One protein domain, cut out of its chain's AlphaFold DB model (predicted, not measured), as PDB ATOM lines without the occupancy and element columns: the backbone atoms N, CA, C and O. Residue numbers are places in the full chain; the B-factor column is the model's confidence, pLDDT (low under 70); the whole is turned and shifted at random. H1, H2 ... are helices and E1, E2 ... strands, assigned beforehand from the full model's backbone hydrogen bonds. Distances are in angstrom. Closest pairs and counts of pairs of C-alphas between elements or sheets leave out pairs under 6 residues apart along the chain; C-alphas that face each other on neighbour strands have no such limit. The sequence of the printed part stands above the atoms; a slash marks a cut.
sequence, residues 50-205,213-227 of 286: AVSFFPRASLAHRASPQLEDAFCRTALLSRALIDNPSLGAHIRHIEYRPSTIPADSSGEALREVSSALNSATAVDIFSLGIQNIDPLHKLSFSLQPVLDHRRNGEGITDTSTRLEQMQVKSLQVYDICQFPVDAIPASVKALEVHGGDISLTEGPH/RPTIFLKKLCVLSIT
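What this domain is: This is residues 50 to 205 and 213 to 227 of the 286 residues of an uncharacterized protein of Coprinellus micaceus (UniProt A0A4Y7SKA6). The chain is wound in stacked turns: a twisted wall of six parallel strands, E1 E2 E3 E4 E6 E8, makes one layer, and a second, looser layer over one face of it has helices H3 and H5 toward one end and the short strands E5, E7 and E9 toward the other. H1 sits at the E1 end of the wall, with H2 nearby; the other face of the wall is bare, and the small sheet E5 E7 E9 is only partly face to face with the large one. The printed part has 171 residues with five named helices and nine named strands, in the order E1 H1 H2 E2 H3 E3 H4 H5 E4 E5 E6 E7 E8 E9, and its class is mixed, helices and strands. It is compact, with a radius of gyration of the C-alphas of 15.6 A, and rounded, spanning 40 by 38 by 33 A.

Where its parts are: The large sheet begins with E1, residues 50 to 53, whose C-alpha 50 is at (281.897, 164.025, 216.187). Beside it come E2, residues 93 to 96; E3, residues 125 to 129, 12.9 A long; E4, residues 170 to 174, 13.2 A; E6, residues 190 to 194, 13.1 A; and E8, residues 215 to 218. The small sheet has E5, residues 178 to 180; E7, residues 199 to 201; and E9, residues 225 to 227, which ends with C-alpha 227 at (310.732, 145.131, 215.280). The longest helix is H1, residues 65 to 83, 27.2 A from C-alpha 65 at (280.442, 158.305, 238.375) to C-alpha 83. H2 is residues 85 to 90, H3 residues 108 to 117, 14.0 A long, H4 residues 144 to 147, and H5 residues 155 to 165, 15.2 A long.

How they stand to each other: The large sheet is parallel throughout, with edge strands E1 and E8, and twisted, its C-alphas lying up to 4.1 A off the best plane. E1 and E2 have N 53 and O 95 at 2.7 A, within hydrogen-bond range, as are N 127 and O 94 of E2 and E3 at 2.7 A, N 128 and O 172 of E3 and E4 at 2.7 A, N 173 and O 192 of E4 and E6 at 2.8 A, and N 217 and O 191 of E6 and E8 at 2.9 A. Three strand-helix-strand units, two parallel neighbour strands with helix between, have right-handed crossovers: E1, H1 H2, E2; E2, H3, E3; and E3, H4 H5, E4. H1 only grazes the large sheet with residues 70 to 78, and H3 only grazes it with residues 113 to 117. H1 touches H3 with residues 74 to 82 alone, at a steep tilt of 57 degrees, the same way; the closest C-alphas, of Ser 78 and Ala 116, are 5.0 A apart. H2 only just touches H3, with 3 pairs of C-alphas within 8 A, the closest those of Gly 88 and Leu 117 at 7.7 A. H5 is not on either sheet; it only just touches H4, with 3 pairs of C-alphas within 8 A, the closest those of Leu 147 and Gly 155 at 4.9 A. H4 only grazes the small sheet, with residues 144 to 147. In that parallel sheet N 179 and O 199 of E5 and E7 are 3.2 A apart, and N 200 and O 225 of E7 and E9 are 3.4 A apart, both within hydrogen-bond range. E6 and E7 are apart, and so are E8 and E9. Every O i to N i+4 pair is within hydrogen-bond range in H1 and H3; H5 has 6 of 7, H2 has 0 of 2 but 3 of 3 O i to N i+3 pairs, and H4 is too short for an i+4 pair.

The domain as a whole: The two C-alphas farthest apart, of Asp 83 and Thr 227, are 43.8 A apart. Residues 206 to 212 are not printed, and C-alphas 205 and 213 are 17.4 A apart across the cut, which lies in the link from E7 to E8. The links E1 to H1, E2 to H3 and E3 to H4 are long. The mean pLDDT of the printed part is 72.7, and 70 residues are under 70, among them residues 132 to 159 and 213 to 227.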
ATOM      1  N   ALA A  50     280.865 164.605 215.337       94.19
ATOM      2  CA  ALA A  50     281.897 164.025 216.187       94.19
ATOM      3  C   ALA A  50     281.261 163.258 217.349       94.19
ATOM      4  O   ALA A  50     280.499 163.836 218.133       94.19
ATOM      5  N   VAL A  51     281.578 161.973 217.471       94.25
ATOM      6  CA  VAL A  51     281.028 161.092 218.506       94.25
ATOM      7  C   VAL A  51     282.130 160.359 219.251       94.25
ATOM      8  O   VAL A  51     283.170 160.039 218.677       94.25
ATOM      9  N   SER A  52     281.869 160.058 220.519       93.00
ATOM     10  CA  SER A  52     282.781 159.298 221.365       93.00
ATOM     11  C   SER A  52     282.063 158.073 221.925       93.00
ATOM     12  O   SER A  52     280.958 158.180 222.460       93.00
ATOM     13  N   PHE A  53     282.700 156.915 221.801       89.19
ATOM     14  CA  PHE A  53     282.246 155.633 222.312       89.19
ATOM     15  C   PHE A  53     283.197 155.155 223.402       89.19
ATOM     16  O   PHE A  53     284.384 154.909 223.167       89.19
ATOM     17  N   PHE A  54     282.631 154.955 224.585       86.94
ATOM     18  CA  PHE A  54     283.308 154.401 225.748       86.94
ATOM     19  C   PHE A  54     282.601 153.096 226.115       86.94
ATOM     20  O   PHE A  54     281.761 153.083 227.014       86.94
ATOM     21  N   PRO A  55     282.810 151.993 225.377       80.25
ATOM     22  CA  PRO A  55     282.128 150.751 225.701       80.25
ATOM     23  C   PRO A  55     282.592 150.231 227.062       80.25
ATOM     24  O   PRO A  55     283.792 150.137 227.353       80.25
ATOM     25  N   ARG A  56     281.619 149.837 227.886       76.50
ATOM     26  CA  ARG A  56     281.892 149.114 229.121       76.50
ATOM     27  C   ARG A  56     282.246 147.675 228.779       76.50
ATOM     28  O   ARG A  56     281.428 146.957 228.214       76.50
ATOM     29  N   ALA A  57     283.448 147.258 229.150       65.06
ATOM     30  CA  ALA A  57     283.866 145.879 228.968       65.06
ATOM     31  C   ALA A  57     283.342 144.980 230.107       65.06
ATOM     32  O   ALA A  57     282.739 143.946 229.834       65.06
ATOM     33  N   SER A  58     283.451 145.404 231.372       64.88
ATOM     34  CA  SER A  58     283.002 144.610 232.528       64.88
ATOM     35  C   SER A  58     282.113 145.397 233.499       64.88
ATOM     36  O   SER A  58     282.371 146.568 233.801       64.88
ATOM     37  N   LEU A  59     281.071 144.742 234.020       63.56
ATOM     38  CA  LEU A  59     280.231 145.204 235.132       63.56
ATOM     39  C   LEU A  59     280.886 144.947 236.497       63.56
ATOM     40  O   LEU A  59     280.472 145.543 237.490       63.56
ATOM     41  N   ALA A  60     281.912 144.089 236.559       60.62
ATOM     42  CA  ALA A  60     282.530 143.657 237.811       60.62
ATOM     43  C   ALA A  60     283.313 144.773 238.520       60.62
ATOM     44  O   ALA A  60     283.479 144.730 239.740       60.62
ATOM     45  N   HIS A  61     283.777 145.786 237.783       64.00
ATOM     46  CA  HIS A  61     284.506 146.903 238.368       64.00
ATOM     47  C   HIS A  61     283.598 148.112 238.588       64.00
ATOM     48  O   HIS A  61     282.896 148.572 237.681       64.00
ATOM     49  N   ARG A  62     283.660 148.664 239.805       67.75
ATOM     50  CA  ARG A  62     283.019 149.935 240.139       67.75
ATOM     51  C   ARG A  62     283.764 151.053 239.416       67.75
ATOM     52  O   ARG A  62     284.893 151.366 239.790       67.75
ATOM     53  N   ALA A  63     283.162 151.600 238.366       70.50
ATOM     54  CA  ALA A  63     283.709 152.746 237.659       70.50
ATOM     55  C   ALA A  63     283.419 154.046 238.429       70.50
ATOM     56  O   ALA A  63     282.577 154.091 239.334       70.50
ATOM     57  N   SER A  64     284.140 155.115 238.087       79.38
ATOM     58  CA  SER A  64     283.831 156.445 238.609       79.38
ATOM     59  C   SER A  64     282.454 156.910 238.102       79.38
ATOM     60  O   SER A  64     282.033 156.496 237.020       79.38
ATOM     61  N   PRO A  65     281.749 157.808 238.818       82.44
ATOM     62  CA  PRO A  65     280.442 158.305 238.375       82.44
ATOM     63  C   PRO A  65     280.460 158.925 236.970       82.44
ATOM     64  O   PRO A  65     279.511 158.769 236.210       82.44
ATOM     65  N   GLN A  66     281.556 159.599 236.610       81.50
ATOM     66  CA  GLN A  66     281.743 160.191 235.283       81.50
ATOM     67  C   GLN A  66     281.860 159.126 234.189       81.50
ATOM     68  O   GLN A  66     281.329 159.295 233.094       81.50
ATOM     69  N   LEU A  67     282.543 158.020 234.486       80.25
ATOM     70  CA  LEU A  67     282.728 156.935 233.533       80.25
ATOM     71  C   LEU A  67     281.448 156.100 233.376       80.25
ATOM     72  O   LEU A  67     281.109 155.716 232.263       80.25
ATOM     73  N   GLU A  68     280.689 155.895 234.457       84.06
ATOM     74  CA  GLU A  68     279.348 155.295 234.391       84.06
ATOM     75  C   GLU A  68     278.390 156.126 233.523       84.06
ATOM     76  O   GLU A  68     277.670 155.579 232.688       84.06
ATOM     77  N   ASP A  69     278.413 157.455 233.655       86.31
ATOM     78  CA  ASP A  69     277.638 158.349 232.787       86.31
ATOM     79  C   ASP A  69     278.075 158.226 231.315       86.31
ATOM     80  O   ASP A  69     277.236 158.083 230.425       86.31
ATOM     81  N   ALA A  70     279.383 158.169 231.043       86.25
ATOM     82  CA  ALA A  70     279.901 157.935 229.693       86.25
ATOM     83  C   ALA A  70     279.457 156.579 229.109       86.25
ATOM     84  O   ALA A  70     279.103 156.505 227.928       86.25
ATOM     85  N   PHE A  71     279.410 155.521 229.923       86.00
ATOM     86  CA  PHE A  71     278.922 154.200 229.520       86.00
ATOM     87  C   PHE A  71     277.433 154.228 229.161       86.00
ATOM     88  O   PHE A  71     277.047 153.758 228.089       86.00
ATOM     89  N   CYS A  72     276.603 154.842 230.006       88.25
ATOM     90  CA  CYS A  72     275.175 155.015 229.742       88.25
ATOM     91  C   CYS A  72     274.927 155.818 228.457       88.25
ATOM     92  O   CYS A  72     274.120 155.417 227.616       88.25
ATOM     93  N   ARG A  73     275.658 156.923 228.262       90.75
ATOM     94  CA  ARG A  73     275.569 157.742 227.043       90.75
ATOM     95  C   ARG A  73     276.008 156.974 225.799       90.75
ATOM     96  O   ARG A  73     275.356 157.089 224.766       90.75
ATOM     97  N   THR A  74     277.060 156.162 225.906       91.00
ATOM     98  CA  THR A  74     277.538 155.305 224.811       91.00
ATOM     99  C   THR A  74     276.469 154.296 224.391       91.00
ATOM    100  O   THR A  74     276.222 154.132 223.196       91.00
ATOM    101  N   ALA A  75     275.785 153.661 225.347       90.06
ATOM    102  CA  ALA A  75     274.689 152.738 225.053       90.06
ATOM    103  C   ALA A  75     273.511 153.450 224.364       90.06
ATOM    104  O   ALA A  75     273.022 152.986 223.335       90.06
ATOM    105  N   LEU A  76     273.095 154.617 224.873       93.31
ATOM    106  CA  LEU A  76     272.021 155.413 224.266       93.31
ATOM    107  C   LEU A  76     272.360 155.858 222.838       93.31
ATOM    108  O   LEU A  76     271.521 155.745 221.946       93.31
ATOM    109  N   LEU A  77     273.589 156.327 222.614       94.50
ATOM    110  CA  LEU A  77     274.072 156.699 221.287       94.50
ATOM    111  C   LEU A  77     274.074 155.495 220.340       94.50
ATOM    112  O   LEU A  77     273.625 155.611 219.203       94.50
ATOM    113  N   SER A  78     274.549 154.342 220.811       92.38
ATOM    114  CA  SER A  78     274.619 153.128 219.994       92.38
ATOM    115  C   SER A  78     273.233 152.697 219.525       92.38
ATOM    116  O   SER A  78     273.039 152.467 218.334       92.38
ATOM    117  N   ARG A  79     272.241 152.700 220.423       94.44
ATOM    118  CA  ARG A  79     270.837 152.434 220.069       94.44
ATOM    119  C   ARG A  79     270.296 153.440 219.074       94.44
ATOM    120  O   ARG A  79     269.736 153.044 218.063       94.44
ATOM    121  N   ALA A  80     270.527 154.730 219.312       93.88
ATOM    122  CA  ALA A  80     270.059 155.778 218.413       93.88
ATOM    123  C   ALA A  80     270.593 155.602 216.980       93.88
ATOM    124  O   ALA A  80     269.849 155.829 216.027       93.88
ATOM    125  N   LEU A  81     271.852 155.176 216.831       94.12
ATOM    126  CA  LEU A  81     272.477 154.905 215.534       94.12
ATOM    127  C   LEU A  81     271.986 153.605 214.890       94.12
ATOM    128  O   LEU A  81     271.820 153.563 213.675       94.12
ATOM    129  N   ILE A  82     271.733 152.561 215.683       93.06
ATOM    130  CA  ILE A  82     271.147 151.304 215.194       93.06
ATOM    131  C   ILE A  82     269.721 151.545 214.688       93.06
ATOM    132  O   ILE A  82     269.378 151.119 213.587       93.06
ATOM    133  N   ASP A  83     268.913 152.265 215.467       95.06
ATOM    134  CA  ASP A  83     267.519 152.561 215.140       95.06
ATOM    135  C   ASP A  83     267.406 153.573 213.987       95.06
ATOM    136  O   ASP A  83     266.450 153.528 213.214       95.06
ATOM    137  N   ASN A  84     268.386 154.476 213.844       94.50
ATOM    138  CA  ASN A  84     268.425 155.490 212.787       94.50
ATOM    139  C   ASN A  84     269.806 155.562 212.108       94.50
ATOM    140  O   ASN A  84     270.564 156.512 212.338       94.50
ATOM    141  N   PRO A  85     270.123 154.625 211.193       93.44
ATOM    142  CA  PRO A  85     271.430 154.569 210.530       93.44
ATOM    143  C   PRO A  85     271.787 155.820 209.716       93.44
ATOM    144  O   PRO A  85     272.961 156.087 209.473       93.44
ATOM    145  N   SER A  86     270.795 156.623 209.312       94.00
ATOM    146  CA  SER A  86     271.016 157.899 208.620       94.00
ATOM    147  C   SER A  86     271.815 158.905 209.453       94.00
ATOM    148  O   SER A  86     272.549 159.708 208.884       94.00
ATOM    149  N   LEU A  87     271.736 158.832 210.787       93.56
ATOM    150  CA  LEU A  87     272.561 159.644 211.682       93.56
ATOM    151  C   LEU A  87     274.049 159.291 211.547       93.56
ATOM    152  O   LEU A  87     274.899 160.178 211.622       93.56
ATOM    153  N   GLY A  88     274.356 158.021 211.271       92.44
ATOM    154  CA  GLY A  88     275.714 157.535 211.033       92.44
ATOM    155  C   GLY A  88     276.390 158.193 209.829       92.44
ATOM    156  O   GLY A  88     277.586 158.468 209.864       92.44
ATOM    157  N   ALA A  89     275.620 158.572 208.803       92.88
ATOM    158  CA  ALA A  89     276.137 159.263 207.617       92.88
ATOM    159  C   ALA A  89     276.660 160.685 207.906       92.88
ATOM    160  O   ALA A  89     277.374 161.272 207.085       92.88
ATOM    161  N   HIS A  90     276.300 161.263 209.055       94.81
ATOM    162  CA  HIS A  90     276.802 162.564 209.494       94.81
ATOM    163  C   HIS A  90     278.109 162.469 210.280       94.81
ATOM    164  O   HIS A  90     278.803 163.479 210.400       94.81
ATOM    165  N   ILE A  91     278.458 161.283 210.780       95.75
ATOM    166  CA  ILE A  91     279.652 161.071 211.589       95.75
ATOM    167  C   ILE A  91     280.895 161.239 210.718       95.75
ATOM    168  O   ILE A  91     281.078 160.546 209.718       95.75
ATOM    169  N   ARG A  92     281.768 162.161 211.126       95.81
ATOM    170  CA  ARG A  92     283.080 162.391 210.516       95.81
ATOM    171  C   ARG A  92     284.203 162.013 211.455       95.81
ATOM    172  O   ARG A  92     285.206 161.485 210.993       95.81
ATOM    173  N   HIS A  93     284.049 162.269 212.748       95.62
ATOM    174  CA  HIS A  93     285.068 161.962 213.742       95.62
ATOM    175  C   HIS A  93     284.522 160.955 214.752       95.62
ATOM    176  O   HIS A  93     283.457 161.169 215.336       95.62
ATOM    177  N   ILE A  94     285.264 159.873 214.965       94.62
ATOM    178  CA  ILE A  94     284.946 158.852 215.960       94.62
ATOM    179  C   ILE A  94     286.088 158.790 216.955       94.62
ATOM    180  O   ILE A  94     287.239 158.617 216.569       94.62
ATOM    181  N   GLU A  95     285.766 158.879 218.234       93.25
ATOM    182  CA  GLU A  95     286.666 158.530 219.323       93.25
ATOM    183  C   GLU A  95     286.191 157.220 219.945       93.25
ATOM    184  O   GLU A  95     285.074 157.128 220.441       93.25
ATOM    185  N   TYR A  96     287.021 156.189 219.904       89.06
ATOM    186  CA  TYR A  96     286.717 154.871 220.434       89.06
ATOM    187  C   TYR A  96     287.735 154.521 221.518       89.06
ATOM    188  O   TYR A  96     288.918 154.313 221.237       89.06
ATOM    189  N   ARG A  97     287.274 154.485 222.773       85.31
ATOM    190  CA  ARG A  97     288.111 154.198 223.946       85.31
ATOM    191  C   ARG A  97     287.497 153.097 224.805       85.31
ATOM    192  O   ARG A  97     286.794 153.390 225.776       85.31
ATOM    193  N   PRO A  98     287.716 151.820 224.456       77.44
ATOM    194  CA  PRO A  98     287.295 150.711 225.294       77.44
ATOM    195  C   PRO A  98     287.999 150.719 226.653       77.44
ATOM    196  O   PRO A  98     289.150 151.139 226.791       77.44
ATOM    197  N   SER A  99     287.282 150.225 227.660       72.62
ATOM    198  CA  SER A  99     287.853 149.895 228.968       72.62
ATOM    199  C   SER A  99     288.852 148.734 228.867       72.62
ATOM    200  O   SER A  99     288.634 147.788 228.114       72.62
ATOM    201  N   THR A 100     289.920 148.791 229.670       64.12
ATOM    202  CA  THR A 100     290.993 147.780 229.761       64.12
ATOM    203  C   THR A 100     290.585 146.448 230.382       64.12
ATOM    204  O   THR A 100     291.332 145.474 230.301       64.12
ATOM    205  N   ILE A 101     289.443 146.396 231.063       60.34
ATOM    206  CA  ILE A 101     289.074 145.237 231.874       60.34
ATOM    207  C   ILE A 101     288.439 144.187 230.959       60.34
ATOM    208  O   ILE A 101     287.514 144.538 230.235       60.34
ATOM    209  N   PRO A 102     288.894 142.920 230.963       53.06
ATOM    210  CA  PRO A 102     288.358 141.891 230.076       53.06
ATOM    211  C   PRO A 102     286.840 141.783 230.209       53.06
ATOM    212  O   PRO A 102     286.298 141.865 231.314       53.06
ATOM    213  N   ALA A 103     286.173 141.639 229.065       54.75
ATOM    214  CA  ALA A 103     284.731 141.714 229.010       54.75
ATOM    215  C   ALA A 103     284.059 140.588 229.801       54.75
ATOM    216  O   ALA A 103     284.524 139.444 229.796       54.75
ATOM    217  N   ASP A 104     282.930 140.899 230.434       53.09
ATOM    218  CA  ASP A 104     282.045 139.855 230.943       53.09
ATOM    219  C   ASP A 104     281.577 139.005 229.749       53.09
ATOM    220  O   ASP A 104     281.412 139.502 228.632       53.09
ATOM    221  N   SER A 105     281.349 137.710 229.968       51.41
ATOM    222  CA  SER A 105     281.167 136.693 228.919       51.41
ATOM    223  C   SER A 105     280.032 136.931 227.906       51.41
ATOM    224  O   SER A 105     279.905 136.142 226.972       51.41
ATOM    225  N   SER A 106     279.193 137.961 228.071       59.09
ATOM    226  CA  SER A 106     278.120 138.282 227.122       59.09
ATOM    227  C   SER A 106     278.602 139.100 225.919       59.09
ATOM    228  O   SER A 106     278.057 138.938 224.829       59.09
ATOM    229  N   GLY A 107     279.611 139.971 226.080       67.75
ATOM    230  CA  GLY A 107     280.116 140.837 225.003       67.75
ATOM    231  C   GLY A 107     279.060 141.744 224.346       67.75
ATOM    232  O   GLY A 107     279.326 142.334 223.302       67.75
ATOM    233  N   GLU A 108     277.857 141.859 224.918       73.44
ATOM    234  CA  GLU A 108     276.706 142.504 224.273       73.44
ATOM    235  C   GLU A 108     276.930 143.998 224.042       73.44
ATOM    236  O   GLU A 108     276.675 144.481 222.944       73.44
ATOM    237  N   ALA A 109     277.489 144.713 225.023       72.19
ATOM    238  CA  ALA A 109     277.776 146.142 224.897       72.19
ATOM    239  C   ALA A 109     278.782 146.433 223.768       72.19
ATOM    240  O   ALA A 109     278.618 147.384 223.006       72.19
ATOM    241  N   LEU A 110     279.801 145.580 223.618       75.31
ATOM    242  CA  LEU A 110     280.760 145.687 222.518       75.31
ATOM    243  C   LEU A 110     280.100 145.377 221.176       75.31
ATOM    244  O   LEU A 110     280.370 146.075 220.204       75.31
ATOM    245  N   ARG A 111     279.203 144.382 221.118       78.19
ATOM    246  CA  ARG A 111     278.432 144.053 219.907       78.19
ATOM    247  C   ARG A 111     277.476 145.173 219.499       78.19
ATOM    248  O   ARG A 111     277.350 145.444 218.309       78.19
ATOM    249  N   GLU A 112     276.837 145.831 220.460       82.00
ATOM    250  CA  GLU A 112     275.938 146.964 220.227       82.00
ATOM    251  C   GLU A 112     276.713 148.165 219.668       82.00
ATOM    252  O   GLU A 112     276.373 148.672 218.600       82.00
ATOM    253  N   VAL A 113     277.823 148.551 220.306       85.38
ATOM    254  CA  VAL A 113     278.697 149.626 219.802       85.38
ATOM    255  C   VAL A 113     279.262 149.276 218.428       85.38
ATOM    256  O   VAL A 113     279.250 150.093 217.515       85.38
ATOM    257  N   SER A 114     279.696 148.033 218.253       83.38
ATOM    258  CA  SER A 114     280.121 147.479 216.972       83.38
ATOM    259  C   SER A 114     279.056 147.653 215.883       83.38
ATOM    260  O   SER A 114     279.363 148.110 214.788       83.38
ATOM    261  N   SER A 115     277.804 147.301 216.176       84.88
ATOM    262  CA  SER A 115     276.698 147.454 215.229       84.88
ATOM    263  C   SER A 115     276.412 148.922 214.919       84.88
ATOM    264  O   SER A 115     276.121 149.255 213.774       84.88
ATOM    265  N   ALA A 116     276.505 149.802 215.916       87.94
ATOM    266  CA  ALA A 116     276.324 151.237 215.731       87.94
ATOM    267  C   ALA A 116     277.421 151.839 214.846       87.94
ATOM    268  O   ALA A 116     277.135 152.639 213.957       87.94
ATOM    269  N   LEU A 117     278.669 151.414 215.041       88.06
ATOM    270  CA  LEU A 117     279.814 151.842 214.247       88.06
ATOM    271  C   LEU A 117     279.647 151.515 212.756       88.06
ATOM    272  O   LEU A 117     280.018 152.333 211.920       88.06
ATOM    273  N   ASN A 118     278.995 150.403 212.409       87.81
ATOM    274  CA  ASN A 118     278.719 150.042 211.011       87.81
ATOM    275  C   ASN A 118     277.800 151.040 210.278       87.81
ATOM    276  O   ASN A 118     277.718 151.008 209.052       87.81
ATOM    277  N   SER A 119     277.101 151.928 210.998       90.19
ATOM    278  CA  SER A 119     276.317 153.007 210.378       90.19
ATOM    279  C   SER A 119     277.184 154.170 209.872       90.19
ATOM    280  O   SER A 119     276.737 154.948 209.026       90.19
ATOM    281  N   ALA A 120     278.422 154.297 210.360       91.38
ATOM    282  CA  ALA A 120     279.359 155.326 209.932       91.38
ATOM    283  C   ALA A 120     280.124 154.853 208.690       91.38
ATOM    284  O   ALA A 120     280.840 153.861 208.731       91.38
ATOM    285  N   THR A 121     279.979 155.557 207.568       88.56
ATOM    286  CA  THR A 121     280.517 155.105 206.266       88.56
ATOM    287  C   THR A 121     281.539 156.052 205.643       88.56
ATOM    288  O   THR A 121     282.113 155.733 204.606       88.56
ATOM    289  N   ALA A 122     281.761 157.227 206.236       90.00
ATOM    290  CA  ALA A 122     282.647 158.245 205.677       90.00
ATOM    291  C   ALA A 122     283.350 159.046 206.784       90.00
ATOM    292  O   ALA A 122     283.172 160.264 206.916       90.00
ATOM    293  N   VAL A 123     284.124 158.325 207.592       93.06
ATOM    294  CA  VAL A 123     284.853 158.844 208.751       93.06
ATOM    295  C   VAL A 123     286.154 159.500 208.283       93.06
ATOM    296  O   VAL A 123     286.995 158.881 207.642       93.06
ATOM    297  N   ASP A 124     286.349 160.771 208.612       93.81
ATOM    298  CA  ASP A 124     287.592 161.485 208.322       93.81
ATOM    299  C   ASP A 124     288.675 161.155 209.357       93.81
ATOM    300  O   ASP A 124     289.829 160.941 208.989       93.81
ATOM    301  N   ILE A 125     288.302 161.086 210.640       94.25
ATOM    302  CA  ILE A 125     289.233 160.861 211.752       94.25
ATOM    303  C   ILE A 125     288.692 159.760 212.662       94.25
ATOM    304  O   ILE A 125     287.612 159.894 213.237       94.25
ATOM    305  N   PHE A 126     289.471 158.699 212.841       92.88
ATOM    306  CA  PHE A 126     289.206 157.653 213.819       92.88
ATOM    307  C   PHE A 126     290.277 157.701 214.907       92.88
ATOM    308  O   PHE A 126     291.450 157.468 214.642       92.88
ATOM    309  N   SER A 127     289.882 158.021 216.132       92.06
ATOM    310  CA  SER A 127     290.750 158.045 217.306       92.06
ATOM    311  C   SER A 127     290.545 156.778 218.115       92.06
ATOM    312  O   SER A 127     289.499 156.602 218.733       92.06
ATOM    313  N   LEU A 128     291.541 155.904 218.128       87.25
ATOM    314  CA  LEU A 128     291.580 154.713 218.956       87.25
ATOM    315  C   LEU A 128     292.423 154.991 220.196       87.25
ATOM    316  O   LEU A 128     293.574 155.400 220.092       87.25
ATOM    317  N   GLY A 129     291.875 154.721 221.371       82.56
ATOM    318  CA  GLY A 129     292.643 154.770 222.605       82.56
ATOM    319  C   GLY A 129     292.145 153.757 223.609       82.56
ATOM    320  O   GLY A 129     291.251 152.965 223.328       82.56
ATOM    321  N   ILE A 130     292.713 153.802 224.803       75.12
ATOM    322  CA  ILE A 130     292.312 152.934 225.901       75.12
ATOM    323  C   ILE A 130     291.862 153.807 227.068       75.12
ATOM    324  O   ILE A 130     292.551 154.740 227.476       75.12
ATOM    325  N   GLN A 131     290.689 153.507 227.622       71.88
ATOM    326  CA  GLN A 131     290.206 154.187 228.816       71.88
ATOM    327  C   GLN A 131     290.806 153.505 230.055       71.88
ATOM    328  O   GLN A 131     290.348 152.437 230.467       71.88
ATOM    329  N   ASN A 132     291.822 154.119 230.671       66.19
ATOM    330  CA  ASN A 132     292.370 153.630 231.938       66.19
ATOM    331  C   ASN A 132     291.356 153.832 233.072       66.19
ATOM    332  O   ASN A 132     291.070 154.958 233.476       66.19
ATOM    333  N   ILE A 133     290.812 152.725 233.586       59.34
ATOM    334  CA  ILE A 133     289.925 152.726 234.761       59.34
ATOM    335  C   ILE A 133     290.724 152.892 236.060       59.34
ATOM    336  O   ILE A 133     290.185 153.394 237.046       59.34
ATOM    337  N   ASP A 134     292.015 152.546 236.048       57.91
ATOM    338  CA  ASP A 134     292.911 152.703 237.190       57.91
ATOM    339  C   ASP A 134     294.145 153.555 236.820       57.91
ATOM    340  O   ASP A 134     294.974 153.115 236.019       57.91
ATOM    341  N   PRO A 135     294.302 154.767 237.387       52.16
ATOM    342  CA  PRO A 135     295.459 155.623 237.128       52.16
ATOM    343  C   PRO A 135     296.773 155.073 237.706       52.16
ATOM    344  O   PRO A 135     297.843 155.526 237.300       52.16
ATOM    345  N   LEU A 136     296.721 154.121 238.647       48.97
ATOM    346  CA  LEU A 136     297.915 153.527 239.264       48.97
ATOM    347  C   LEU A 136     298.552 152.448 238.384       48.97
ATOM    348  O   LEU A 136     299.745 152.171 238.504       48.97
ATOM    349  N   HIS A 137     297.780 151.881 237.462       49.19
ATOM    350  CA  HIS A 137     298.229 150.855 236.541       49.19
ATOM    351  C   HIS A 137     298.389 151.472 235.151       49.19
ATOM    352  O   HIS A 137     297.544 151.294 234.277       49.19
ATOM    353  N   LYS A 138     299.517 152.164 234.917       46.31
ATOM    354  CA  LYS A 138     300.049 152.373 233.555       46.31
ATOM    355  C   LYS A 138     300.481 151.017 232.994       46.31
ATOM    356  O   LYS A 138     301.665 150.719 232.868       46.31
ATOM    357  N   LEU A 139     299.513 150.152 232.738       50.16
ATOM    358  CA  LEU A 139     299.741 148.924 232.011       50.16
ATOM    359  C   LEU A 139     299.991 149.343 230.569       50.16
ATOM    360  O   LEU A 139     299.123 149.904 229.905       50.16
ATOM    361  N   SER A 140     301.216 149.122 230.115       49.56
ATOM    362  CA  SER A 140     301.569 149.198 228.709       49.56
ATOM    363  C   SER A 140     300.736 148.156 227.964       49.56
ATOM    364  O   SER A 140     301.021 146.959 228.049       49.56
ATOM    365  N   PHE A 141     299.658 148.584 227.310       51.16
ATOM    366  CA  PHE A 141     298.728 147.661 226.675       51.16
ATOM    367  C   PHE A 141     299.138 147.375 225.234       51.16
ATOM    368  O   PHE A 141     299.325 148.274 224.414       51.16
ATOM    369  N   SER A 142     299.241 146.086 224.929       47.97
ATOM    370  CA  SER A 142     299.177 145.599 223.558       47.97
ATOM    371  C   SER A 142     297.717 145.611 223.119       47.97
ATOM    372  O   SER A 142     296.858 145.202 223.897       47.97
ATOM    373  N   LEU A 143     297.410 146.055 221.897       53.31
ATOM    374  CA  LEU A 143     296.069 145.881 221.323       53.31
ATOM    375  C   LEU A 143     295.763 144.424 220.977       53.31
ATOM    376  O   LEU A 143     294.600 144.114 220.720       53.31
ATOM    377  N   GLN A 144     296.765 143.533 220.989       45.34
ATOM    378  CA  GLN A 144     296.559 142.123 220.666       45.34
ATOM    379  C   GLN A 144     295.375 141.510 221.418       45.34
ATOM    380  O   GLN A 144     294.555 140.947 220.730       45.34
ATOM    381  N   PRO A 145     295.137 141.678 222.733       37.97
ATOM    382  CA  PRO A 145     294.004 141.051 223.428       37.97
ATOM    383  C   PRO A 145     292.628 141.668 223.111       37.97
ATOM    384  O   PRO A 145     291.610 140.978 223.193       37.97
ATOM    385  N   VAL A 146     292.584 142.962 222.767       43.97
ATOM    386  CA  VAL A 146     291.347 143.674 222.381       43.97
ATOM    387  C   VAL A 146     290.939 143.281 220.959       43.97
ATOM    388  O   VAL A 146     289.753 143.152 220.668       43.97
ATOM    389  N   LEU A 147     291.928 143.021 220.102       47.56
ATOM    390  CA  LEU A 147     291.749 142.499 218.749       47.56
ATOM    391  C   LEU A 147     291.709 140.954 218.703       47.56
ATOM    392  O   LEU A 147     291.145 140.379 217.785       47.56
ATOM    393  N   ASP A 148     292.250 140.261 219.702       41.47
ATOM    394  CA  ASP A 148     292.242 138.805 219.891       41.47
ATOM    395  C   ASP A 148     291.155 138.418 220.900       41.47
ATOM    396  O   ASP A 148     291.366 137.558 221.759       41.47
ATOM    397  N   HIS A 149     289.922 138.906 220.747       45.56
ATOM    398  CA  HIS A 149     288.764 138.106 221.176       45.56
ATOM    399  C   HIS A 149     288.643 136.842 220.282       45.56
ATOM    400  O   HIS A 149     287.642 136.549 219.632       45.56
ATOM    401  N   ARG A 150     289.733 136.060 220.260       40.97
ATOM    402  CA  ARG A 150     289.939 134.719 219.738       40.97
ATOM    403  C   ARG A 150     289.187 133.750 220.632       40.97
ATOM    404  O   ARG A 150     289.770 133.018 221.429       40.97
ATOM    405  N   ARG A 151     287.880 133.671 220.428       42.59
ATOM    406  CA  ARG A 151     287.278 132.339 220.468       42.59
ATOM    407  C   ARG A 151     287.141 131.714 219.083       42.59
ATOM    408  O   ARG A 151     287.261 130.502 219.017       42.59
ATOM    409  N   ASN A 152     287.063 132.505 217.999       41.00
ATOM    410  CA  ASN A 152     286.766 131.975 216.653       41.00
ATOM    411  C   ASN A 152     287.585 132.545 215.462       41.00
ATOM    412  O   ASN A 152     287.261 132.232 214.324       41.00
ATOM    413  N   GLY A 153     288.651 133.331 215.668       37.31
ATOM    414  CA  GLY A 153     289.539 133.758 214.564       37.31
ATOM    415  C   GLY A 153     289.117 135.005 213.765       37.31
ATOM    416  O   GLY A 153     289.667 135.235 212.696       37.31
ATOM    417  N   GLU A 154     288.189 135.822 214.277       43.16
ATOM    418  CA  GLU A 154     287.634 136.982 213.548       43.16
ATOM    419  C   GLU A 154     288.185 138.363 213.969       43.16
ATOM    420  O   GLU A 154     287.946 139.334 213.274       43.16
ATOM    421  N   GLY A 155     288.913 138.523 215.079       43.34
ATOM    422  CA  GLY A 155     289.001 139.853 215.715       43.34
ATOM    423  C   GLY A 155     289.974 140.900 215.118       43.34
ATOM    424  O   GLY A 155     289.628 142.083 215.066       43.34
ATOM    425  N   ILE A 156     291.163 140.518 214.621       46.12
ATOM    426  CA  ILE A 156     292.104 141.481 213.993       46.12
ATOM    427  C   ILE A 156     291.643 141.840 212.575       46.12
ATOM    428  O   ILE A 156     291.670 143.009 212.188       46.12
ATOM    429  N   THR A 157     291.167 140.847 211.822       50.25
ATOM    430  CA  THR A 157     290.588 141.030 210.486       50.25
ATOM    431  C   THR A 157     289.319 141.875 210.526       50.25
ATOM    432  O   THR A 157     289.085 142.641 209.598       50.25
ATOM    433  N   ASP A 158     288.528 141.805 211.597       65.00
ATOM    434  CA  ASP A 158     287.308 142.605 211.743       65.00
ATOM    435  C   ASP A 158     287.614 144.104 211.914       65.00
ATOM    436  O   ASP A 158     286.947 144.945 211.319       65.00
ATOM    437  N   THR A 159     288.677 144.476 212.637       68.38
ATOM    438  CA  THR A 159     288.975 145.903 212.868       68.38
ATOM    439  C   THR A 159     289.516 146.600 211.620       68.38
ATOM    440  O   THR A 159     289.019 147.669 211.267       68.38
ATOM    441  N   SER A 160     290.474 145.997 210.906       72.12
ATOM    442  CA  SER A 160     290.961 146.552 209.632       72.12
ATOM    443  C   SER A 160     289.853 146.619 208.586       72.12
ATOM    444  O   SER A 160     289.679 147.652 207.942       72.12
ATOM    445  N   THR A 161     289.051 145.554 208.468       77.56
ATOM    446  CA  THR A 161     287.912 145.510 207.539       77.56
ATOM    447  C   THR A 161     286.895 146.604 207.853       77.56
ATOM    448  O   THR A 161     286.401 147.257 206.938       77.56
ATOM    449  N   ARG A 162     286.599 146.859 209.130       79.00
ATOM    450  CA  ARG A 162     285.674 147.931 209.532       79.00
ATOM    451  C   ARG A 162     286.213 149.318 209.260       79.00
ATOM    452  O   ARG A 162     285.486 150.147 208.727       79.00
ATOM    453  N   LEU A 163     287.464 149.581 209.627       84.00
ATOM    454  CA  LEU A 163     288.082 150.878 209.363       84.00
ATOM    455  C   LEU A 163     288.131 151.155 207.845       84.00
ATOM    456  O   LEU A 163     287.888 152.285 207.423       84.00
ATOM    457  N   GLU A 164     288.338 150.120 207.026       85.44
ATOM    458  CA  GLU A 164     288.231 150.213 205.565       85.44
ATOM    459  C   GLU A 164     286.784 150.488 205.104       85.44
ATOM    460  O   GLU A 164     286.557 151.376 204.284       85.44
ATOM    461  N   GLN A 165     285.783 149.794 205.662       86.31
ATOM    462  CA  GLN A 165     284.359 150.032 205.364       86.31
ATOM    463  C   GLN A 165     283.902 151.453 205.728       86.31
ATOM    464  O   GLN A 165     283.095 152.046 205.012       86.31
ATOM    465  N   MET A 166     284.440 152.011 206.814       88.38
ATOM    466  CA  MET A 166     284.203 153.388 207.259       88.38
ATOM    467  C   MET A 166     284.925 154.437 206.404       88.38
ATOM    468  O   MET A 166     284.680 155.633 206.588       88.38
ATOM    469  N   GLN A 167     285.819 154.009 205.504       90.19
ATOM    470  CA  GLN A 167     286.667 154.865 204.670       90.19
ATOM    471  C   GLN A 167     287.513 155.848 205.493       90.19
ATOM    472  O   GLN A 167     287.606 157.032 205.154       90.19
ATOM    473  N   VAL A 168     288.113 155.360 206.587       89.62
ATOM    474  CA  VAL A 168     288.891 156.191 207.516       89.62
ATOM    475  C   VAL A 168     290.075 156.837 206.805       89.62
ATOM    476  O   VAL A 168     290.950 156.150 206.289       89.62
ATOM    477  N   LYS A 169     290.146 158.173 206.820       90.94
ATOM    478  CA  LYS A 169     291.261 158.914 206.196       90.94
ATOM    479  C   LYS A 169     292.444 159.116 207.136       90.94
ATOM    480  O   LYS A 169     293.590 159.071 206.689       90.94
ATOM    481  N   SER A 170     292.178 159.365 208.416       92.00
ATOM    482  CA  SER A 170     293.194 159.559 209.448       92.00
ATOM    483  C   SER A 170     292.911 158.676 210.656       92.00
ATOM    484  O   SER A 170     291.793 158.656 211.172       92.00
ATOM    485  N   LEU A 171     293.935 157.953 211.099       89.81
ATOM    486  CA  LEU A 171     293.909 157.129 212.298       89.81
ATOM    487  C   LEU A 171     294.763 157.806 213.369       89.81
ATOM    488  O   LEU A 171     295.929 158.106 213.131       89.81
ATOM    489  N   GLN A 172     294.192 158.043 214.542       91.00
ATOM    490  CA  GLN A 172     294.903 158.561 215.704       91.00
ATOM    491  C   GLN A 172     294.923 157.485 216.783       91.00
ATOM    492  O   GLN A 172     293.882 156.930 217.117       91.00
ATOM    493  N   VAL A 173     296.093 157.180 217.324       86.31
ATOM    494  CA  VAL A 173     296.288 156.101 218.293       86.31
ATOM    495  C   VAL A 173     296.801 156.703 219.595       86.31
ATOM    496  O   VAL A 173     297.813 157.396 219.585       86.31
ATOM    497  N   TYR A 174     296.105 156.444 220.702       84.25
ATOM    498  CA  TYR A 174     296.383 157.017 222.019       84.25
ATOM    499  C   TYR A 174     296.711 155.931 223.046       84.25
ATOM    500  O   TYR A 174     295.917 155.009 223.230       84.25
ATOM    501  N   ASP A 175     297.834 156.079 223.754       75.69
ATOM    502  CA  ASP A 175     298.212 155.248 224.912       75.69
ATOM    503  C   ASP A 175     298.203 153.727 224.630       75.69
ATOM    504  O   ASP A 175     297.782 152.912 225.455       75.69
ATOM    505  N   ILE A 176     298.669 153.336 223.443       72.62
ATOM    506  CA  ILE A 176     298.734 151.942 222.984       72.62
ATOM    507  C   ILE A 176     300.191 151.568 222.740       72.62
ATOM    508  O   ILE A 176     300.848 152.150 221.892       72.62
ATOM    509  N   CYS A 177     300.708 150.563 223.441       66.75
ATOM    510  CA  CYS A 177     302.128 150.202 223.360       66.75
ATOM    511  C   CYS A 177     302.457 149.267 222.194       66.75
ATOM    512  O   CYS A 177     303.598 149.226 221.734       66.75
ATOM    513  N   GLN A 178     301.477 148.498 221.714       69.00
ATOM    514  CA  GLN A 178     301.644 147.652 220.531       69.00
ATOM    515  C   GLN A 178     300.436 147.796 219.612       69.00
ATOM    516  O   GLN A 178     299.322 147.423 219.999       69.00
ATOM    517  N   PHE A 179     300.662 148.323 218.409       71.69
ATOM    518  CA  PHE A 179     299.644 148.446 217.369       71.69
ATOM    519  C   PHE A 179     300.049 147.578 216.166       71.69
ATOM    520  O   PHE A 179     301.133 147.791 215.615       71.69
ATOM    521  N   PRO A 180     299.223 146.601 215.753       73.50
ATOM    522  CA  PRO A 180     299.553 145.760 214.611       73.50
ATOM    523  C   PRO A 180     299.468 146.567 213.314       73.50
ATOM    524  O   PRO A 180     298.421 147.130 213.001       73.50
ATOM    525  N   VAL A 181     300.553 146.601 212.538       73.56
ATOM    526  CA  VAL A 181     300.609 147.359 211.270       73.56
ATOM    527  C   VAL A 181     299.555 146.861 210.283       73.56
ATOM    528  O   VAL A 181     298.934 147.660 209.587       73.56
ATOM    529  N   ASP A 182     299.281 145.559 210.299       72.38
ATOM    530  CA  ASP A 182     298.283 144.919 209.434       72.38
ATOM    531  C   ASP A 182     296.844 145.361 209.743       72.38
ATOM    532  O   ASP A 182     295.934 145.126 208.948       72.38
ATOM    533  N   ALA A 183     296.613 145.998 210.899       75.50
ATOM    534  CA  ALA A 183     295.316 146.577 211.222       75.50
ATOM    535  C   ALA A 183     295.097 147.954 210.575       75.50
ATOM    536  O   ALA A 183     293.977 148.464 210.625       75.50
ATOM    537  N   ILE A 184     296.136 148.561 209.983       83.25
ATOM    538  CA  ILE A 184     296.036 149.852 209.301       83.25
ATOM    539  C   ILE A 184     295.444 149.623 207.902       83.25
ATOM    540  O   ILE A 184     296.079 148.978 207.065       83.25
ATOM    541  N   PRO A 185     294.247 150.155 207.613       83.62
ATOM    542  CA  PRO A 185     293.628 150.028 206.301       83.62
ATOM    543  C   PRO A 185     294.375 150.815 205.224       83.62
ATOM    544  O   PRO A 185     294.985 151.848 205.505       83.62
ATOM    545  N   ALA A 186     294.227 150.402 203.966       83.50
ATOM    546  CA  ALA A 186     294.792 151.122 202.822       83.50
ATOM    547  C   ALA A 186     294.152 152.508 202.610       83.50
ATOM    548  O   ALA A 186     294.769 153.392 202.012       83.50
ATOM    549  N   SER A 187     292.922 152.708 203.093       83.44
ATOM    550  CA  SER A 187     292.235 154.004 203.080       83.44
ATOM    551  C   SER A 187     292.873 155.064 203.995       83.44
ATOM    552  O   SER A 187     292.725 156.263 203.722       83.44
ATOM    553  N   VAL A 188     293.634 154.652 205.018       86.50
ATOM    554  CA  VAL A 188     294.282 155.568 205.966       86.50
ATOM    555  C   VAL A 188     295.502 156.222 205.327       86.50
ATOM    556  O   VAL A 188     296.482 155.571 204.974       86.50
ATOM    557  N   LYS A 189     295.459 157.550 205.224       86.94
ATOM    558  CA  LYS A 189     296.529 158.376 204.646       86.94
ATOM    559  C   LYS A 189     297.453 158.977 205.696       86.94
ATOM    560  O   LYS A 189     298.606 159.260 205.392       86.94
ATOM    561  N   ALA A 190     296.937 159.190 206.904       87.25
ATOM    562  CA  ALA A 190     297.672 159.793 208.006       87.25
ATOM    563  C   ALA A 190     297.490 158.964 209.278       87.25
ATOM    564  O   ALA A 190     296.361 158.789 209.743       87.25
ATOM    565  N   LEU A 191     298.599 158.492 209.843       85.81
ATOM    566  CA  LEU A 191     298.636 157.868 211.162       85.81
ATOM    567  C   LEU A 191     299.267 158.843 212.156       85.81
ATOM    568  O   LEU A 191     300.430 159.208 211.990       85.81
ATOM    569  N   GLU A 192     298.521 159.233 213.188       87.00
ATOM    570  CA  GLU A 192     299.051 159.988 214.322       87.00
ATOM    571  C   GLU A 192     299.138 159.107 215.561       87.00
ATOM    572  O   GLU A 192     298.196 158.401 215.919       87.00
ATOM    573  N   VAL A 193     300.267 159.190 216.248       81.69
ATOM    574  CA  VAL A 193     300.537 158.433 217.466       81.69
ATOM    575  C   VAL A 193     300.717 159.402 218.630       81.69
ATOM    576  O   VAL A 193     301.524 160.332 218.560       81.69
ATOM    577  N   HIS A 194     299.959 159.176 219.699       79.56
ATOM    578  CA  HIS A 194     299.876 160.034 220.872       79.56
ATOM    579  C   HIS A 194     300.148 159.226 222.149       79.56
ATOM    580  O   HIS A 194     299.311 158.450 222.600       79.56
ATOM    581  N   GLY A 195     301.299 159.475 222.775       66.94
ATOM    582  CA  GLY A 195     301.644 158.921 224.088       66.94
ATOM    583  C   GLY A 195     302.254 157.512 224.055       66.94
ATOM    584  O   GLY A 195     301.779 156.625 223.352       66.94
ATOM    585  N   GLY A 196     303.294 157.318 224.876       60.00
ATOM    586  CA  GLY A 196     303.959 156.032 225.114       60.00
ATOM    587  C   GLY A 196     304.960 155.592 224.038       60.00
ATOM    588  O   GLY A 196     305.012 156.136 222.940       60.00
ATOM    589  N   ASP A 197     305.762 154.576 224.366       59.06
ATOM    590  CA  ASP A 197     306.571 153.856 223.382       59.06
ATOM    591  C   ASP A 197     305.645 152.945 222.569       59.06
ATOM    592  O   ASP A 197     305.181 151.912 223.064       59.06
ATOM    593  N   ILE A 198     305.332 153.343 221.334       62.66
ATOM    594  CA  ILE A 198     304.591 152.489 220.406       62.66
ATOM    595  C   ILE A 198     305.581 151.614 219.650       62.66
ATOM    596  O   ILE A 198     306.414 152.091 218.877       62.66
ATOM    597  N   SER A 199     305.428 150.308 219.829       63.38
ATOM    598  CA  SER A 199     306.009 149.314 218.936       63.38
ATOM    599  C   SER A 199     304.986 148.931 217.871       63.38
ATOM    600  O   SER A 199     303.869 148.497 218.164       63.38
ATOM    601  N   LEU A 200     305.363 149.132 216.613       65.81
ATOM    602  CA  LEU A 200     304.608 148.623 215.479       65.81
ATOM    603  C   LEU A 200     305.067 147.187 215.235       65.81
ATOM    604  O   LEU A 200     306.242 146.950 214.948       65.81
ATOM    605  N   THR A 201     304.153 146.234 215.388       63.25
ATOM    606  CA  THR A 201     304.439 144.812 215.184       63.25
ATOM    607  C   THR A 201     303.756 144.324 213.912       63.25
ATOM    608  O   THR A 201     302.596 144.649 213.650       63.25
ATOM    609  N   GLU A 202     304.476 143.551 213.099       58.38
ATOM    610  CA  GLU A 202     303.834 142.765 212.043       58.38
ATOM    611  C   GLU A 202     303.012 141.648 212.693       58.38
ATOM    612  O   GLU A 202     303.447 141.011 213.662       58.38
ATOM    613  N   GLY A 203     301.801 141.430 212.191       54.56
ATOM    614  CA  GLY A 203     300.979 140.315 212.616       54.56
ATOM    615  C   GLY A 203     301.551 138.981 212.123       54.56
ATOM    616  O   GLY A 203     302.421 138.922 211.257       54.56
ATOM    617  N   PRO A 204     301.045 137.851 212.640       48.91
ATOM    618  CA  PRO A 204     301.498 136.515 212.244       48.91
ATOM    619  C   PRO A 204     301.120 136.117 210.800       48.91
ATOM    620  O   PRO A 204     301.376 134.982 210.395       48.91
ATOM    621  N   HIS A 205     300.488 136.998 210.019       48.75
ATOM    622  CA  HIS A 205     299.966 136.674 208.695       48.75
ATOM    623  C   HIS A 205     300.986 136.988 207.592       48.75
ATOM    624  O   HIS A 205     301.042 138.081 207.042       48.75
ATOM    625  N   ARG A 213     302.762 152.591 201.688       52.41
ATOM    626  CA  ARG A 213     303.004 152.871 203.109       52.41
ATOM    627  C   ARG A 213     302.255 154.149 203.524       52.41
ATOM    628  O   ARG A 213     302.389 155.149 202.818       52.41
ATOM    629  N   PRO A 214     301.482 154.137 204.625       53.62
ATOM    630  CA  PRO A 214     300.836 155.343 205.130       53.62
ATOM    631  C   PRO A 214     301.892 156.360 205.573       53.62
ATOM    632  O   PRO A 214     302.944 155.978 206.094       53.62
ATOM    633  N   THR A 215     301.609 157.652 205.401       55.16
ATOM    634  CA  THR A 215     302.458 158.707 205.963       55.16
ATOM    635  C   THR A 215     302.264 158.720 207.478       55.16
ATOM    636  O   THR A 215     301.153 158.925 207.980       55.16
ATOM    637  N   ILE A 216     303.339 158.450 208.217       60.03
ATOM    638  CA  ILE A 216     303.328 158.398 209.681       60.03
ATOM    639  C   ILE A 216     303.741 159.771 210.208       60.03
ATOM    640  O   ILE A 216     304.860 160.214 209.962       60.03
ATOM    641  N   PHE A 217     302.852 160.419 210.958       55.94
ATOM    642  CA  PHE A 217     303.125 161.683 211.633       55.94
ATOM    643  C   PHE A 217     303.276 161.435 213.136       55.94
ATOM    644  O   PHE A 217     302.338 161.025 213.821       55.94
ATOM    645  N   LEU A 218     304.466 161.702 213.670       54.38
ATOM    646  CA  LEU A 218     304.738 161.608 215.104       54.38
ATOM    647  C   LEU A 218     304.643 163.009 215.715       54.38
ATOM    648  O   LEU A 218     305.514 163.840 215.485       54.38
ATOM    649  N   LYS A 219     303.580 163.280 216.482       47.72
ATOM    650  CA  LYS A 219     303.360 164.590 217.129       47.72
ATOM    651  C   LYS A 219     304.011 164.726 218.511       47.72
ATOM    652  O   LYS A 219     304.098 165.833 219.028       47.72
ATOM    653  N   LYS A 220     304.463 163.626 219.125       47.62
ATOM    654  CA  LYS A 220     305.221 163.619 220.390       47.62
ATOM    655  C   LYS A 220     306.320 162.562 220.329       47.62
ATOM    656  O   LYS A 220     306.097 161.511 219.737       47.62
ATOM    657  N   LEU A 221     307.478 162.852 220.938       38.81
ATOM    658  CA  LEU A 221     308.631 161.949 221.070       38.81
ATOM    659  C   LEU A 221     308.168 160.563 221.546       38.81
ATOM    660  O   LEU A 221     307.899 160.353 222.725       38.81
ATOM    661  N   CYS A 222     308.055 159.640 220.598       40.41
ATOM    662  CA  CYS A 222     307.863 158.218 220.830       40.41
ATOM    663  C   CYS A 222     309.097 157.533 220.254       40.41
ATOM    664  O   CYS A 222     309.518 157.860 219.139       40.41
ATOM    665  N   VAL A 223     309.681 156.580 220.978       44.31
ATOM    666  CA  VAL A 223     310.668 155.687 220.374       44.31
ATOM    667  C   VAL A 223     309.896 154.754 219.443       44.31
ATOM    668  O   VAL A 223     309.289 153.783 219.887       44.31
ATOM    669  N   LEU A 224     309.875 155.066 218.144       45.09
ATOM    670  CA  LEU A 224     309.295 154.173 217.145       45.09
ATOM    671  C   LEU A 224     310.239 152.980 216.961       45.09
ATOM    672  O   LEU A 224     311.229 153.060 216.235       45.09
ATOM    673  N   SER A 225     309.933 151.871 217.626       46.09
ATOM    674  CA  SER A 225     310.627 150.603 217.408       46.09
ATOM    675  C   SER A 225     309.800 149.749 216.453       46.09
ATOM    676  O   SER A 225     308.740 149.238 216.816       46.09
ATOM    677  N   ILE A 226     310.265 149.620 215.209       49.81
ATOM    678  CA  ILE A 226     309.706 148.666 214.245       49.81
ATOM    679  C   ILE A 226     310.544 147.395 214.350       49.81
ATOM    680  O   ILE A 226     311.618 147.287 213.757       49.81
ATOM    681  N   THR A 227     310.075 146.434 215.141       42.38
ATOM    682  CA  THR A 227     310.732 145.131 215.280       42.38
ATOM    683  C   THR A 227     310.165 144.146 214.271       42.38
ATOM    684  O   THR A 227     309.027 143.699 214.401       42.38
TER     685      THR A 227